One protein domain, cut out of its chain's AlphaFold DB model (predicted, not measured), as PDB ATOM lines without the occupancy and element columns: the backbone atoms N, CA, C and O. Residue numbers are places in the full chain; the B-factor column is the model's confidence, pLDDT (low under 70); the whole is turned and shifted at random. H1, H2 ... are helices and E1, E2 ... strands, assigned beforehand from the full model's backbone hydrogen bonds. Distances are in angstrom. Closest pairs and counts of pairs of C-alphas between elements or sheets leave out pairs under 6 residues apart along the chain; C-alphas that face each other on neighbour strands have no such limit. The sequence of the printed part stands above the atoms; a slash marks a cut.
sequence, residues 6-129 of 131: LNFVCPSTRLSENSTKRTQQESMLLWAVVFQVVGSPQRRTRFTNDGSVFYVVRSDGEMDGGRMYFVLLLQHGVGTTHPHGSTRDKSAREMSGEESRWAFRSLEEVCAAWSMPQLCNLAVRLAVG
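What this domain is: This is residues 6 to 129 of the 131 residues of an uncharacterized protein of Trypanosoma rangeli SC58 (UniProt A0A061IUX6). A small, twisted sheet of four strands is sandwiched between two helices, with residues 26 to 37 of H1 crossing one face and residues 99 to 114 of the long H2 over the other. Residues 79 to 98, a loop and the first part of H2, stick out at one end, and H3 sticks out at the other. The 124 printed residues hold E1, H1, E2, E3, E4, H2 and H3 in that order; the mixed sheet runs E1 E4 E3 E2, and the class is mixed, helices and strands. The whole is loose, with a radius of gyration of the C-alphas of 17.2 A, and spans 56 by 34 by 31 A.

Where its parts are: E1, residues 6 to 9, begins at C-alpha 6 (355.095, 343.558, 400.256). H1 is residues 19 to 37, 26.8 A long. E2 is residues 44 to 49, E3 52 to 58 and E4 68 to 75, 23.2 A. H2, residues 88 to 114, measures 39.0 A; H3, residues 117 to 127, ends at C-alpha 127 (339.481, 330.868, 401.013).

How they stand to each other: E2, E3 and E4 form a meander, each the antiparallel neighbour of the one before: N 47 and O 54 are 3.1 A apart, N 72 and O 55 2.9 A. E1 is parallel to E4, with N 9 and O 71 at 3.0 A. E1, H1, E2 make a split strand-helix-strand unit, E4 and E3 between its strands, with a left-handed crossover. H1 and H2 are on opposite faces, three layers, at heights of 6.8 A and 8.6 A over the sheet. The closest C-alphas of H2 and E3 are Val 57 and Leu 107, 6.3 A. H2 and H3 are close but not clearly touching, about perpendicular at 85 degrees; their closest C-alphas, Trp 114 and Cys 120, are 6.5 A apart. Every O i to N i+4 pair is within hydrogen-bond range in H2 and H3, and 14 of 15 in H1.

The domain as a whole: The C-alphas of Gly 85 and Gly 129, the two farthest apart, are 58.5 A apart. The printed part has no cut; the link from E4 to H2 is long. Residues 76 to 96 and 115 to 129 are among those with pLDDT under 70.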
ATOM      1  N   LEU A   6     354.426 343.900 399.003       64.06
ATOM      2  CA  LEU A   6     355.095 343.558 400.256       64.06
ATOM      3  C   LEU A   6     354.203 342.635 401.084       64.06
ATOM      4  O   LEU A   6     353.119 343.027 401.512       64.06
ATOM      5  N   ASN A   7     354.686 341.419 401.332       71.88
ATOM      6  CA  ASN A   7     354.038 340.426 402.179       71.88
ATOM      7  C   ASN A   7     354.700 340.439 403.562       71.88
ATOM      8  O   ASN A   7     355.838 339.991 403.731       71.88
ATOM      9  N   PHE A   8     353.986 340.972 404.554       67.56
ATOM     10  CA  PHE A   8     354.454 341.044 405.936       67.56
ATOM     11  C   PHE A   8     353.926 339.876 406.762       67.56
ATOM     12  O   PHE A   8     352.719 339.665 406.850       67.56
ATOM     13  N   VAL A   9     354.831 339.192 407.462       66.38
ATOM     14  CA  VAL A   9     354.478 338.307 408.575       66.38
ATOM     15  C   VAL A   9     354.870 339.017 409.869       66.38
ATOM     16  O   VAL A   9     356.051 339.170 410.185       66.38
ATOM     17  N   CYS A  10     353.864 339.500 410.601       62.28
ATOM     18  CA  CYS A  10     354.037 340.250 411.845       62.28
ATOM     19  C   CYS A  10     353.304 339.539 412.996       62.28
ATOM     20  O   CYS A  10     352.160 339.119 412.800       62.28
ATOM     21  N   PRO A  11     353.907 339.416 414.195       64.56
ATOM     22  CA  PRO A  11     353.193 338.935 415.375       64.56
ATOM     23  C   PRO A  11     351.940 339.778 415.652       64.56
ATOM     24  O   PRO A  11     351.991 341.006 415.607       64.56
ATOM     25  N   SER A  12     350.817 339.142 415.991       61.81
ATOM     26  CA  SER A  12     349.548 339.843 416.254       61.81
ATOM     27  C   SER A  12     349.651 340.874 417.384       61.81
ATOM     28  O   SER A  12     349.011 341.916 417.325       61.81
ATOM     29  N   THR A  13     350.519 340.628 418.364       67.44
ATOM     30  CA  THR A  13     350.760 341.489 419.532       67.44
ATOM     31  C   THR A  13     351.562 342.758 419.229       67.44
ATOM     32  O   THR A  13     351.661 343.639 420.081       67.44
ATOM     33  N   ARG A  14     352.163 342.870 418.037       69.31
ATOM     34  CA  ARG A  14     352.968 344.037 417.630       69.31
ATOM     35  C   ARG A  14     352.130 345.201 417.128       69.31
ATOM     36  O   ARG A  14     352.596 346.339 417.168       69.31
ATOM     37  N   LEU A  15     350.944 344.903 416.614       78.50
ATOM     38  CA  LEU A  15     350.041 345.887 416.053       78.50
ATOM     39  C   LEU A  15     348.925 346.162 417.051       78.50
ATOM     40  O   LEU A  15     348.403 345.261 417.698       78.50
ATOM     41  N   SER A  16     348.568 347.432 417.170       79.62
ATOM     42  CA  SER A  16     347.435 347.867 417.971       79.62
ATOM     43  C   SER A  16     346.142 347.205 417.478       79.62
ATOM     44  O   SER A  16     345.923 347.074 416.276       79.62
ATOM     45  N   GLU A  17     345.241 346.851 418.394       84.56
ATOM     46  CA  GLU A  17     343.882 346.411 418.040       84.56
ATOM     47  C   GLU A  17     343.015 347.582 417.549       84.56
ATOM     48  O   GLU A  17     342.094 347.405 416.756       84.56
ATOM     49  N   ASN A  18     343.339 348.811 417.969       90.62
ATOM     50  CA  ASN A  18     342.721 350.014 417.417       90.62
ATOM     51  C   ASN A  18     343.140 350.197 415.948       90.62
ATOM     52  O   ASN A  18     344.329 350.367 415.666       90.62
ATOM     53  N   SER A  19     342.155 350.216 415.046       84.81
ATOM     54  CA  SER A  19     342.344 350.244 413.591       84.81
ATOM     55  C   SER A  19     343.156 351.442 413.096       84.81
ATOM     56  O   SER A  19     344.086 351.266 412.319       84.81
ATOM     57  N   THR A  20     342.877 352.654 413.580       85.38
ATOM     58  CA  THR A  20     343.600 353.863 413.154       85.38
ATOM     59  C   THR A  20     345.073 353.806 413.547       85.38
ATOM     60  O   THR A  20     345.952 354.074 412.727       85.38
ATOM     61  N   LYS A  21     345.360 353.401 414.791       84.62
ATOM     62  CA  LYS A  21     346.743 353.219 415.262       84.62
ATOM     63  C   LYS A  21     347.448 352.105 414.496       84.62
ATOM     64  O   LYS A  21     348.612 352.255 414.138       84.62
ATOM     65  N   ARG A  22     346.735 351.014 414.209       82.38
ATOM     66  CA  ARG A  22     347.243 349.887 413.427       82.38
ATOM     67  C   ARG A  22     347.670 350.312 412.030       82.38
ATOM     68  O   ARG A  22     348.808 350.054 411.661       82.38
ATOM     69  N   THR A  23     346.811 351.010 411.290       79.94
ATOM     70  CA  THR A  23     347.131 351.488 409.936       79.94
ATOM     71  C   THR A  23     348.364 352.390 409.933       79.94
ATOM     72  O   THR A  23     349.212 352.298 409.043       79.94
ATOM     73  N   GLN A  24     348.507 353.239 410.956       81.38
ATOM     74  CA  GLN A  24     349.686 354.085 411.103       81.38
ATOM     75  C   GLN A  24     350.954 353.251 411.352       81.38
ATOM     76  O   GLN A  24     351.974 353.486 410.710       81.38
ATOM     77  N   GLN A  25     350.889 352.253 412.238       81.50
ATOM     78  CA  GLN A  25     352.001 351.340 412.520       81.50
ATOM     79  C   GLN A  25     352.391 350.506 411.292       81.50
ATOM     80  O   GLN A  25     353.575 350.391 410.985       81.50
ATOM     81  N   GLU A  26     351.413 349.969 410.561       81.06
ATOM     82  CA  GLU A  26     351.629 349.241 409.304       81.06
ATOM     83  C   GLU A  26     352.317 350.136 408.263       81.06
ATOM     84  O   GLU A  26     353.293 349.716 407.641       81.06
ATOM     85  N   SER A  27     351.890 351.397 408.140       80.00
ATOM     86  CA  SER A  27     352.542 352.371 407.255       80.00
ATOM     87  C   SER A  27     353.991 352.640 407.672       80.00
ATOM     88  O   SER A  27     354.879 352.643 406.826       80.00
ATOM     89  N   MET A  28     354.270 352.814 408.966       82.12
ATOM     90  CA  MET A  28     355.648 353.009 409.436       82.12
ATOM     91  C   MET A  28     356.535 351.788 409.153       82.12
ATOM     92  O   MET A  28     357.672 351.945 408.708       82.12
ATOM     93  N   LEU A  29     356.017 350.572 409.363       79.75
ATOM     94  CA  LEU A  29     356.734 349.329 409.056       79.75
ATOM     95  C   LEU A  29     357.021 349.198 407.558       79.75
ATOM     96  O   LEU A  29     358.128 348.815 407.176       79.75
ATOM     97  N   LEU A  30     356.050 349.561 406.717       80.12
ATOM     98  CA  LEU A  30     356.219 349.598 405.270       80.12
ATOM     99  C   LEU A  30     357.375 350.523 404.883       80.12
ATOM    100  O   LEU A  30     358.287 350.109 404.170       80.12
ATOM    101  N   TRP A  31     357.371 351.752 405.402       83.25
ATOM    102  CA  TRP A  31     358.407 352.745 405.118       83.25
ATOM    103  C   TRP A  31     359.787 352.262 405.571       83.25
ATOM    104  O   TRP A  31     360.747 352.348 404.805       83.25
ATOM    105  N   ALA A  32     359.875 351.681 406.770       81.56
ATOM    106  CA  ALA A  32     361.118 351.129 407.302       81.56
ATOM    107  C   ALA A  32     361.735 350.059 406.388       81.56
ATOM    108  O   ALA A  32     362.954 350.015 406.243       81.56
ATOM    109  N   VAL A  33     360.914 349.213 405.760       81.38
ATOM    110  CA  VAL A  33     361.399 348.183 404.831       81.38
ATOM    111  C   VAL A  33     361.756 348.780 403.478       81.38
ATOM    112  O   VAL A  33     362.853 348.533 402.982       81.38
ATOM    113  N   VAL A  34     360.856 349.569 402.889       81.94
ATOM    114  CA  VAL A  34     360.996 350.106 401.527       81.94
ATOM    115  C   VAL A  34     362.323 350.848 401.363       81.94
ATOM    116  O   VAL A  34     363.082 350.529 400.449       81.94
ATOM    117  N   PHE A  35     362.674 351.751 402.281       82.50
ATOM    118  CA  PHE A  35     363.933 352.502 402.180       82.50
ATOM    119  C   PHE A  35     365.195 351.641 402.306       82.50
ATOM    120  O   PHE A  35     366.253 352.055 401.844       82.50
ATOM    121  N   GLN A  36     365.098 350.458 402.912       83.62
ATOM    122  CA  GLN A  36     366.240 349.561 403.102       83.62
ATOM    123  C   GLN A  36     366.423 348.579 401.941       83.62
ATOM    124  O   GLN A  36     367.525 348.071 401.738       83.62
ATOM    125  N   VAL A  37     365.359 348.272 401.187       82.00
ATOM    126  CA  VAL A  37     365.383 347.191 400.183       82.00
ATOM    127  C   VAL A  37     365.141 347.652 398.751       82.00
ATOM    128  O   VAL A  37     365.516 346.932 397.821       82.00
ATOM    129  N   VAL A  38     364.546 348.832 398.541       74.31
ATOM    130  CA  VAL A  38     364.313 349.365 397.192       74.31
ATOM    131  C   VAL A  38     365.642 349.559 396.468       74.31
ATOM    132  O   VAL A  38     366.580 350.156 396.987       74.31
ATOM    133  N   GLY A  39     365.719 349.023 395.250       71.94
ATOM    134  CA  GLY A  39     366.910 349.103 394.403       71.94
ATOM    135  C   GLY A  39     368.075 348.211 394.843       71.94
ATOM    136  O   GLY A  39     369.074 348.141 394.132       71.94
ATOM    137  N   SER A  40     367.961 347.490 395.965       81.56
ATOM    138  CA  SER A  40     369.000 346.544 396.376       81.56
ATOM    139  C   SER A  40     369.073 345.378 395.384       81.56
ATOM    140  O   SER A  40     368.043 344.770 395.081       81.56
ATOM    141  N   PRO A  41     370.267 344.997 394.889       81.12
ATOM    142  CA  PRO A  41     370.423 343.802 394.065       81.12
ATOM    143  C   PRO A  41     370.345 342.514 394.898       81.12
ATOM    144  O   PRO A  41     370.212 341.431 394.326       81.12
ATOM    145  N   GLN A  42     370.429 342.614 396.229       86.38
ATOM    146  CA  GLN A  42     370.497 341.466 397.126       86.38
ATOM    147  C   GLN A  42     369.142 340.764 397.240       86.38
ATOM    148  O   GLN A  42     368.103 341.394 397.413       86.38
ATOM    149  N   ARG A  43     369.172 339.429 397.182       88.50
ATOM    150  CA  ARG A  43     367.983 338.591 397.390       88.50
ATOM    151  C   ARG A  43     367.599 338.478 398.865       88.50
ATOM    152  O   ARG A  43     366.421 338.381 399.177       88.50
ATOM    153  N   ARG A  44     368.589 338.479 399.761       92.69
ATOM    154  CA  ARG A  44     368.412 338.386 401.215       92.69
ATOM    155  C   ARG A  44     368.958 339.651 401.859       92.69
ATOM    156  O   ARG A  44     370.143 339.937 401.698       92.69
ATOM    157  N   THR A  45     368.128 340.342 402.628       91.94
ATOM    158  CA  THR A  45     368.526 341.544 403.368       91.94
ATOM    159  C   THR A  45     368.177 341.370 404.838       91.94
ATOM    160  O   THR A  45     367.085 340.915 405.174       91.94
ATOM    161  N   ARG A  46     369.106 341.740 405.722       90.94
ATOM    162  CA  ARG A  46     368.884 341.803 407.168       90.94
ATOM    163  C   ARG A  46     369.253 343.189 407.668       90.94
ATOM    164  O   ARG A  46     370.359 343.647 407.397       90.94
ATOM    165  N   PHE A  47     368.376 343.813 408.440       88.50
ATOM    166  CA  PHE A  47     368.663 345.098 409.079       88.50
ATOM    167  C   PHE A  47     367.916 345.234 410.405       88.50
ATOM    168  O   PHE A  47     367.027 344.444 410.722       88.50
ATOM    169  N   THR A  48     368.300 346.223 411.204       87.25
ATOM    170  CA  THR A  48     367.667 346.526 412.491       87.25
ATOM    171  C   THR A  48     367.013 347.898 412.446       87.25
ATOM    172  O   THR A  48     367.618 348.833 411.927       87.25
ATOM    173  N   ASN A  49     365.819 348.031 413.019       83.50
ATOM    174  CA  ASN A  49     365.163 349.323 413.215       83.50
ATOM    175  C   ASN A  49     364.333 349.299 414.511       83.50
ATOM    176  O   ASN A  49     363.591 348.341 414.741       83.50
ATOM    177  N   ASP A  50     364.499 350.313 415.362       81.31
ATOM    178  CA  ASP A  50     363.776 350.508 416.631       81.31
ATOM    179  C   ASP A  50     363.614 349.232 417.478       81.31
ATOM    180  O   ASP A  50     362.508 348.781 417.789       81.31
ATOM    181  N   GLY A  51     364.735 348.582 417.810       79.31
ATOM    182  CA  GLY A  51     364.737 347.360 418.629       79.31
ATOM    183  C   GLY A  51     364.129 346.135 417.935       79.31
ATOM    184  O   GLY A  51     363.818 345.136 418.582       79.31
ATOM    185  N   SER A  52     363.954 346.194 416.618       82.81
ATOM    186  CA  SER A  52     363.442 345.101 415.792       82.81
ATOM    187  C   SER A  52     364.507 344.642 414.811       82.81
ATOM    188  O   SER A  52     365.311 345.447 414.340       82.81
ATOM    189  N   VAL A  53     364.485 343.360 414.469       86.88
ATOM    190  CA  VAL A  53     365.301 342.776 413.406       86.88
ATOM    191  C   VAL A  53     364.376 342.403 412.258       86.88
ATOM    192  O   VAL A  53     363.368 341.726 412.454       86.88
ATOM    193  N   PHE A  54     364.724 342.856 411.063       88.31
ATOM    194  CA  PHE A  54     364.005 342.581 409.833       88.31
ATOM    195  C   PHE A  54     364.816 341.602 409.001       88.31
ATOM    196  O   PHE A  54     366.005 341.822 408.757       88.31
ATOM    197  N   TYR A  55     364.146 340.556 408.538       89.62
ATOM    198  CA  TYR A  55     364.646 339.646 407.519       89.62
ATOM    199  C   TYR A  55     363.769 339.808 406.288       89.62
ATOM    200  O   TYR A  55     362.544 339.757 406.393       89.62
ATOM    201  N   VAL A  56     364.390 340.037 405.136       90.81
ATOM    202  CA  VAL A  56     363.678 340.264 403.879       90.81
ATOM    203  C   VAL A  56     364.216 339.337 402.803       90.81
ATOM    204  O   VAL A  56     365.430 339.268 402.595       90.81
ATOM    205  N   VAL A  57     363.308 338.653 402.111       90.00
ATOM    206  CA  VAL A  57     363.597 337.872 400.904       90.00
ATOM    207  C   VAL A  57     362.878 338.515 399.726       90.00
ATOM    208  O   VAL A  57     361.655 338.647 399.740       90.00
ATOM    209  N   ARG A  58     363.642 338.927 398.714       89.38
ATOM    210  CA  ARG A  58     363.104 339.339 397.415       89.38
ATOM    211  C   ARG A  58     362.785 338.096 396.591       89.38
ATOM    212  O   ARG A  58     363.592 337.164 396.562       89.38
ATOM    213  N   SER A  59     361.644 338.102 395.917       85.12
ATOM    214  CA  SER A  59     361.277 337.064 394.964       85.12
ATOM    215  C   SER A  59     362.261 336.995 393.795       85.12
ATOM    216  O   SER A  59     362.991 337.944 393.488       85.12
ATOM    217  N   ASP A  60     362.287 335.845 393.133       83.81
ATOM    218  CA  ASP A  60     363.047 335.679 391.901       83.81
ATOM    219  C   ASP A  60     362.331 336.364 390.722       83.81
ATOM    220  O   ASP A  60     361.145 336.695 390.799       83.81
ATOM    221  N   GLY A  61     363.054 336.592 389.619       78.38
ATOM    222  CA  GLY A  61     362.550 337.344 388.459       78.38
ATOM    223  C   GLY A  61     361.281 336.764 387.824       78.38
ATOM    224  O   GLY A  61     360.504 337.495 387.218       78.38
ATOM    225  N   GLU A  62     361.031 335.469 388.008       76.25
ATOM    226  CA  GLU A  62     359.823 334.786 387.528       76.25
ATOM    227  C   GLU A  62     358.555 335.206 388.290       76.25
ATOM    228  O   GLU A  62     357.445 335.108 387.771       76.25
ATOM    229  N   MET A  63     358.707 335.715 389.514       71.81
ATOM    230  CA  MET A  63     357.611 336.064 390.410       71.81
ATOM    231  C   MET A  63     357.484 337.584 390.505       71.81
ATOM    232  O   MET A  63     358.170 338.242 391.292       71.81
ATOM    233  N   ASP A  64     356.605 338.121 389.654       73.44
ATOM    234  CA  ASP A  64     356.362 339.557 389.451       73.44
ATOM    235  C   ASP A  64     357.641 340.349 389.128       73.44
ATOM    236  O   ASP A  64     357.880 341.434 389.651       73.44
ATOM    237  N   GLY A  65     358.528 339.791 388.298       75.12
ATOM    238  CA  GLY A  65     359.771 340.473 387.920       75.12
ATOM    239  C   GLY A  65     360.746 340.678 389.085       75.12
ATOM    240  O   GLY A  65     361.600 341.558 389.005       75.12
ATOM    241  N   GLY A  66     360.605 339.920 390.179       78.06
ATOM    242  CA  GLY A  66     361.384 340.117 391.403       78.06
ATOM    243  C   GLY A  66     360.878 341.261 392.288       78.06
ATOM    244  O   GLY A  66     361.622 341.740 393.142       78.06
ATOM    245  N   ARG A  67     359.647 341.749 392.076       77.19
ATOM    246  CA  ARG A  67     359.061 342.874 392.833       77.19
ATOM    247  C   ARG A  67     358.248 342.454 394.058       77.19
ATOM    248  O   ARG A  67     357.710 343.323 394.749       77.19
ATOM    249  N   MET A  68     358.167 341.155 394.353       79.50
ATOM    250  CA  MET A  68     357.571 340.671 395.598       79.50
ATOM    251  C   MET A  68     358.623 340.564 396.699       79.50
ATOM    252  O   MET A  68     359.724 340.057 396.493       79.50
ATOM    253  N   TYR A  69     358.263 341.019 397.894       83.75
ATOM    254  CA  TYR A  69     359.143 341.015 399.060       83.75
ATOM    255  C   TYR A  69     358.449 340.336 400.236       83.75
ATOM    256  O   TYR A  69     357.327 340.695 400.591       83.75
ATOM    257  N   PHE A  70     359.133 339.379 400.854       85.56
ATOM    258  CA  PHE A  70     358.665 338.646 402.027       85.56
ATOM    259  C   PHE A  70     359.442 339.116 403.246       85.56
ATOM    260  O   PHE A  70     360.674 339.053 403.252       85.56
ATOM    261  N   VAL A  71     358.732 339.598 404.265       86.31
ATOM    262  CA  VAL A  71     359.335 340.239 405.437       86.31
ATOM    263  C   VAL A  71     358.963 339.484 406.708       86.31
ATOM    264  O   VAL A  71     357.780 339.318 407.009       86.31
ATOM    265  N   LEU A  72     359.977 339.097 407.485       84.06
ATOM    266  CA  LEU A  72     359.828 338.603 408.852       84.06
ATOM    267  C   LEU A  72     360.377 339.642 409.831       84.06
ATOM    268  O   LEU A  72     361.543 340.039 409.748       84.06
ATOM    269  N   LEU A  73     359.529 340.052 410.773       83.81
ATOM    270  CA  LEU A  73     359.865 340.985 411.844       83.81
ATOM    271  C   LEU A  73     360.054 340.229 413.165       83.81
ATOM    272  O   LEU A  73     359.093 339.670 413.694       83.81
ATOM    273  N   LEU A  74     361.253 340.291 413.747       81.88
ATOM    274  CA  LEU A  74     361.547 339.780 415.090       81.88
ATOM    275  C   LEU A  74     361.860 340.933 416.052       81.88
ATOM    276  O   LEU A  74     362.333 341.996 415.648       81.88
ATOM    277  N   GLN A  75     361.591 340.747 417.344       76.38
ATOM    278  CA  GLN A  75     362.057 341.671 418.382       76.38
ATOM    279  C   GLN A  75     363.495 341.326 418.769       76.38
ATOM    280  O   GLN A  75     363.814 340.160 418.986       76.38
ATOM    281  N   HIS A  76     364.351 342.339 418.900       67.81
ATOM    282  CA  HIS A  76     365.612 342.160 419.604       67.81
ATOM    283  C   HIS A  76     365.257 341.895 421.069       67.81
ATOM    284  O   HIS A  76     364.574 342.710 421.691       67.81
ATOM    285  N   GLY A  77     365.635 340.736 421.607       56.25
ATOM    286  CA  GLY A  77     365.322 340.392 422.990       56.25
ATOM    287  C   GLY A  77     365.835 341.473 423.945       56.25
ATOM    288  O   GLY A  77     367.036 341.615 424.134       56.25
ATOM    289  N   VAL A  78     364.924 342.216 424.581       46.62
ATOM    290  CA  VAL A  78     365.230 343.152 425.685       46.62
ATOM    291  C   VAL A  78     365.523 342.389 426.993       46.62
ATOM    292  O   VAL A  78     365.827 342.971 428.027       46.62
ATOM    293  N   GLY A  79     365.483 341.055 426.977       40.66
ATOM    294  CA  GLY A  79     365.918 340.228 428.094       40.66
ATOM    295  C   GLY A  79     367.385 339.854 427.944       40.66
ATOM    296  O   GLY A  79     367.709 339.098 427.035       40.66
ATOM    297  N   THR A  80     368.221 340.324 428.877       37.81
ATOM    298  CA  THR A  80     369.556 339.823 429.291       37.81
ATOM    299  C   THR A  80     370.723 340.823 429.234       37.81
ATOM    300  O   THR A  80     371.873 340.440 429.007       37.81
ATOM    301  N   THR A  81     370.500 342.087 429.581       37.69
ATOM    302  CA  THR A  81     371.557 342.919 430.181       37.69
ATOM    303  C   THR A  81     371.655 342.632 431.683       37.69
ATOM    304  O   THR A  81     371.192 343.399 432.517       37.69
ATOM    305  N   HIS A  82     372.285 341.507 432.035       35.16
ATOM    306  CA  HIS A  82     372.990 341.388 433.314       35.16
ATOM    307  C   HIS A  82     374.495 341.542 433.049       35.16
ATOM    308  O   HIS A  82     375.002 340.926 432.103       35.16
ATOM    309  N   PRO A  83     375.215 342.363 433.833       45.88
ATOM    310  CA  PRO A  83     376.616 342.658 433.590       45.88
ATOM    311  C   PRO A  83     377.485 341.566 434.219       45.88
ATOM    312  O   PRO A  83     377.693 341.577 435.426       45.88
ATOM    313  N   HIS A  84     378.014 340.630 433.426       38.12
ATOM    314  CA  HIS A  84     379.286 339.989 433.771       38.12
ATOM    315  C   HIS A  84     379.937 339.246 432.591       38.12
ATOM    316  O   HIS A  84     379.365 338.317 432.031       38.12
ATOM    317  N   GLY A  85     381.180 339.631 432.282       37.53
ATOM    318  CA  GLY A  85     382.268 338.707 431.933       37.53
ATOM    319  C   GLY A  85     382.275 338.061 430.542       37.53
ATOM    320  O   GLY A  85     381.817 336.935 430.385       37.53
ATOM    321  N   SER A  86     382.862 338.768 429.566       43.81
ATOM    322  CA  SER A  86     383.885 338.336 428.573       43.81
ATOM    323  C   SER A  86     383.828 336.976 427.833       43.81
ATOM    324  O   SER A  86     384.705 336.711 427.015       43.81
ATOM    325  N   THR A  87     382.805 336.139 428.007       48.59
ATOM    326  CA  THR A  87     382.689 334.803 427.371       48.59
ATOM    327  C   THR A  87     381.438 334.668 426.494       48.59
ATOM    328  O   THR A  87     381.264 333.683 425.779       48.59
ATOM    329  N   ARG A  88     380.562 335.679 426.521       48.53
ATOM    330  CA  ARG A  88     379.196 335.640 425.980       48.53
ATOM    331  C   ARG A  88     379.086 336.019 424.497       48.53
ATOM    332  O   ARG A  88     378.146 335.587 423.832       48.53
ATOM    333  N   ASP A  89     380.072 336.733 423.955       50.62
ATOM    334  CA  ASP A  89     380.040 337.247 422.576       50.62
ATOM    335  C   ASP A  89     380.080 336.158 421.501       50.62
ATOM    336  O   ASP A  89     379.469 336.314 420.445       50.62
ATOM    337  N   LYS A  90     380.745 335.023 421.761       49.75
ATOM    338  CA  LYS A  90     380.748 333.892 420.816       49.75
ATOM    339  C   LYS A  90     379.367 333.239 420.735       49.75
ATOM    340  O   LYS A  90     378.843 333.083 419.639       49.75
ATOM    341  N   SER A  91     378.741 332.983 421.888       56.66
ATOM    342  CA  SER A  91     377.399 332.387 421.956       56.66
ATOM    343  C   SER A  91     376.319 333.287 421.348       56.66
ATOM    344  O   SER A  91     375.481 332.814 420.591       56.66
ATOM    345  N   ALA A  92     376.373 334.601 421.595       55.91
ATOM    346  CA  ALA A  92     375.416 335.552 421.035       55.91
ATOM    347  C   ALA A  92     375.554 335.678 419.509       55.91
ATOM    348  O   ALA A  92     374.559 335.793 418.793       55.91
ATOM    349  N   ARG A  93     376.788 335.619 418.991       60.19
ATOM    350  CA  ARG A  93     377.061 335.679 417.551       60.19
ATOM    351  C   ARG A  93     376.660 334.391 416.828       60.19
ATOM    352  O   ARG A  93     376.116 334.473 415.729       60.19
ATOM    353  N   GLU A  94     376.882 333.230 417.441       60.75
ATOM    354  CA  GLU A  94     376.422 331.933 416.922       60.75
ATOM    355  C   GLU A  94     374.892 331.836 416.926       60.75
ATOM    356  O   GLU A  94     374.305 331.483 415.902       60.75
ATOM    357  N   MET A  95     374.243 332.264 418.014       58.72
ATOM    358  CA  MET A  95     372.783 332.295 418.143       58.72
ATOM    359  C   MET A  95     372.140 333.266 417.140       58.72
ATOM    360  O   MET A  95     371.166 332.921 416.479       58.72
ATOM    361  N   SER A  96     372.746 334.440 416.926       68.31
ATOM    362  CA  SER A  96     372.345 335.397 415.881       68.31
ATOM    363  C   SER A  96     372.499 334.823 414.463       68.31
ATOM    364  O   SER A  96     371.660 335.056 413.587       68.31
ATOM    365  N   GLY A  97     373.553 334.034 414.223       75.62
ATOM    366  CA  GLY A  97     373.777 333.353 412.946       75.62
ATOM    367  C   GLY A  97     372.801 332.200 412.694       75.62
ATOM    368  O   GLY A  97     372.401 331.963 411.553       75.62
ATOM    369  N   GLU A  98     372.402 331.472 413.732       75.69
ATOM    370  CA  GLU A  98     371.369 330.436 413.650       75.69
ATOM    371  C   GLU A  98     369.969 331.023 413.451       75.69
ATOM    372  O   GLU A  98     369.277 330.604 412.521       75.69
ATOM    373  N   GLU A  99     369.605 332.058 414.216       79.06
ATOM    374  CA  GLU A  99     368.350 332.799 414.040       79.06
ATOM    375  C   GLU A  99     368.234 333.340 412.612       79.06
ATOM    376  O   GLU A  99     367.218 333.140 411.946       79.06
ATOM    377  N   SER A 100     369.311 333.940 412.094       84.12
ATOM    378  CA  SER A 100     369.329 334.458 410.725       84.12
ATOM    379  C   SER A 100     369.118 333.357 409.683       84.12
ATOM    380  O   SER A 100     368.385 333.554 408.713       84.12
ATOM    381  N   ARG A 101     369.738 332.182 409.868       87.62
ATOM    382  CA  ARG A 101     369.576 331.038 408.954       87.62
ATOM    383  C   ARG A 101     368.149 330.501 408.970       87.62
ATOM    384  O   ARG A 101     367.607 330.214 407.904       87.62
ATOM    385  N   TRP A 102     367.554 330.366 410.151       89.44
ATOM    386  CA  TRP A 102     366.168 329.930 410.300       89.44
ATOM    387  C   TRP A 102     365.181 330.933 409.687       89.44
ATOM    388  O   TRP A 102     364.294 330.532 408.929       89.44
ATOM    389  N   ALA A 103     365.367 332.227 409.954       86.81
ATOM    390  CA  ALA A 103     364.501 333.290 409.455       86.81
ATOM    391  C   ALA A 103     364.493 333.336 407.922       86.81
ATOM    392  O   ALA A 103     363.428 333.341 407.303       86.81
ATOM    393  N   PHE A 104     365.675 333.299 407.296       91.44
ATOM    394  CA  PHE A 104     365.763 333.280 405.837       91.44
ATOM    395  C   PHE A 104     365.205 331.997 405.231       91.44
ATOM    396  O   PHE A 104     364.498 332.084 404.233       91.44
ATOM    397  N   ARG A 105     365.458 330.829 405.837       89.19
ATOM    398  CA  ARG A 105     364.877 329.567 405.357       89.19
ATOM    399  C   ARG A 105     363.350 329.623 405.362       89.19
ATOM    400  O   ARG A 105     362.736 329.333 404.346       89.19
ATOM    401  N   SER A 106     362.758 330.061 406.471       83.94
ATOM    402  CA  SER A 106     361.301 330.179 406.606       83.94
ATOM    403  C   SER A 106     360.710 331.125 405.554       83.94
ATOM    404  O   SER A 106     359.705 330.813 404.921       83.94
ATOM    405  N   LEU A 107     361.352 332.276 405.315       85.69
ATOM    406  CA  LEU A 107     360.911 333.221 404.284       85.69
ATOM    407  C   LEU A 107     361.043 332.664 402.864       85.69
ATOM    408  O   LEU A 107     360.206 332.953 402.012       85.69
ATOM    409  N   GLU A 108     362.074 331.868 402.598       88.25
ATOM    410  CA  GLU A 108     362.259 331.216 401.302       88.25
ATOM    411  C   GLU A 108     361.236 330.116 401.049       88.25
ATOM    412  O   GLU A 108     360.765 329.992 399.923       88.25
ATOM    413  N   GLU A 109     360.847 329.368 402.080       84.12
ATOM    414  CA  GLU A 109     359.752 328.398 401.994       84.12
ATOM    415  C   GLU A 109     358.425 329.092 401.660       84.12
ATOM    416  O   GLU A 109     357.707 328.644 400.767       84.12
ATOM    417  N   VAL A 110     358.132 330.234 402.297       81.31
ATOM    418  CA  VAL A 110     356.950 331.053 401.968       81.31
ATOM    419  C   VAL A 110     357.033 331.586 400.537       81.31
ATOM    420  O   VAL A 110     356.065 331.476 399.784       81.31
ATOM    421  N   CYS A 111     358.189 332.119 400.140       83.19
ATOM    422  CA  CYS A 111     358.433 332.598 398.781       83.19
ATOM    423  C   CYS A 111     358.207 331.482 397.746       83.19
ATOM    424  O   CYS A 111     357.526 331.698 396.748       83.19
ATOM    425  N   ALA A 112     358.726 330.278 397.997       81.44
ATOM    426  CA  ALA A 112     358.561 329.122 397.120       81.44
ATOM    427  C   ALA A 112     357.108 328.624 397.074       81.44
ATOM    428  O   ALA A 112     356.607 328.278 396.009       81.44
ATOM    429  N   ALA A 113     356.394 328.617 398.202       74.69
ATOM    430  CA  ALA A 113     354.974 328.269 398.220       74.69
ATOM    431  C   ALA A 113     354.145 329.250 397.371       74.69
ATOM    432  O   ALA A 113     353.261 328.827 396.626       74.69
ATOM    433  N   TRP A 114     354.474 330.545 397.430       73.88
ATOM    434  CA  TRP A 114     353.825 331.591 396.634       73.88
ATOM    435  C   TRP A 114     354.160 331.505 395.139       73.88
ATOM    436  O   TRP A 114     353.349 331.873 394.288       73.88
ATOM    437  N   SER A 115     355.346 330.987 394.811       67.94
ATOM    438  CA  SER A 115     355.791 330.771 393.434       67.94
ATOM    439  C   SER A 115     355.146 329.558 392.767       67.94
ATOM    440  O   SER A 115     355.379 329.347 391.581       67.94
ATOM    441  N   MET A 116     354.361 328.749 393.491       67.62
ATOM    442  CA  MET A 116     353.635 327.606 392.935       67.62
ATOM    443  C   MET A 116     352.210 328.021 392.528       67.62
ATOM    444  O   MET A 116     351.318 328.090 393.381       67.62
ATOM    445  N   PRO A 117     351.919 328.218 391.225       58.41
ATOM    446  CA  PRO A 117     350.627 328.748 390.767       58.41
ATOM    447  C   PRO A 117     349.433 327.865 391.162       58.41
ATOM    448  O   PRO A 117     348.307 328.337 391.313       58.41
ATOM    449  N   GLN A 118     349.681 326.568 391.350       56.50
ATOM    450  CA  GLN A 118     348.657 325.569 391.663       56.50
ATOM    451  C   GLN A 118     348.206 325.651 393.129       56.50
ATOM    452  O   GLN A 118     347.039 325.403 393.426       56.50
ATOM    453  N   LEU A 119     349.097 326.078 394.032       53.44
ATOM    454  CA  LEU A 119     348.789 326.282 395.448       53.44
ATOM    455  C   LEU A 119     348.110 327.630 395.690       53.44
ATOM    456  O   LEU A 119     347.193 327.689 396.500       53.44
ATOM    457  N   CYS A 120     348.465 328.682 394.945       53.16
ATOM    458  CA  CYS A 120     347.770 329.971 395.020       53.16
ATOM    459  C   CYS A 120     346.309 329.858 394.555       53.16
ATOM    460  O   CYS A 120     345.407 330.333 395.241       53.16
ATOM    461  N   ASN A 121     346.050 329.156 393.446       52.34
ATOM    462  CA  ASN A 121     344.681 328.907 392.982       52.34
ATOM    463  C   ASN A 121     343.884 328.020 393.947       52.34
ATOM    464  O   ASN A 121     342.699 328.270 394.158       52.34
ATOM    465  N   LEU A 122     344.520 327.014 394.557       48.50
ATOM    466  CA  LEU A 122     343.885 326.163 395.565       48.50
ATOM    467  C   LEU A 122     343.607 326.929 396.867       48.50
ATOM    468  O   LEU A 122     342.515 326.820 397.408       48.50
ATOM    469  N   ALA A 123     344.547 327.744 397.347       49.06
ATOM    470  CA  ALA A 123     344.378 328.570 398.540       49.06
ATOM    471  C   ALA A 123     343.287 329.629 398.349       49.06
ATOM    472  O   ALA A 123     342.467 329.815 399.242       49.06
ATOM    473  N   VAL A 124     343.220 330.269 397.173       48.44
ATOM    474  CA  VAL A 124     342.116 331.171 396.813       48.44
ATOM    475  C   VAL A 124     340.803 330.397 396.783       48.44
ATOM    476  O   VAL A 124     339.878 330.785 397.484       48.44
ATOM    477  N   ARG A 125     340.725 329.271 396.058       52.69
ATOM    478  CA  ARG A 125     339.529 328.411 396.009       52.69
ATOM    479  C   ARG A 125     339.023 328.017 397.396       52.69
ATOM    480  O   ARG A 125     337.844 328.198 397.685       52.69
ATOM    481  N   LEU A 126     339.923 327.582 398.273       47.44
ATOM    482  CA  LEU A 126     339.609 327.245 399.661       47.44
ATOM    483  C   LEU A 126     339.173 328.475 400.476       47.44
ATOM    484  O   LEU A 126     338.220 328.379 401.245       47.44
ATOM    485  N   ALA A 127     339.811 329.636 400.293       41.25
ATOM    486  CA  ALA A 127     339.481 330.868 401.013       41.25
ATOM    487  C   ALA A 127     338.139 331.493 400.589       41.25
ATOM    488  O   ALA A 127     337.459 332.083 401.426       41.25
ATOM    489  N   VAL A 128     337.735 331.353 399.319       63.22
ATOM    490  CA  VAL A 128     336.414 331.798 398.827       63.22
ATOM    491  C   VAL A 128     335.349 330.693 398.825       63.22
ATOM    492  O   VAL A 128     334.246 330.913 398.333       63.22
ATOM    493  N   GLY A 129     335.640 329.518 399.395       47.78
ATOM    494  CA  GLY A 129     334.677 328.414 399.509       47.78
ATOM    495  C   GLY A 129     334.246 327.810 398.168       47.78
ATOM    496  O   GLY A 129     333.196 327.177 398.084       47.78
TER     497      GLY A 129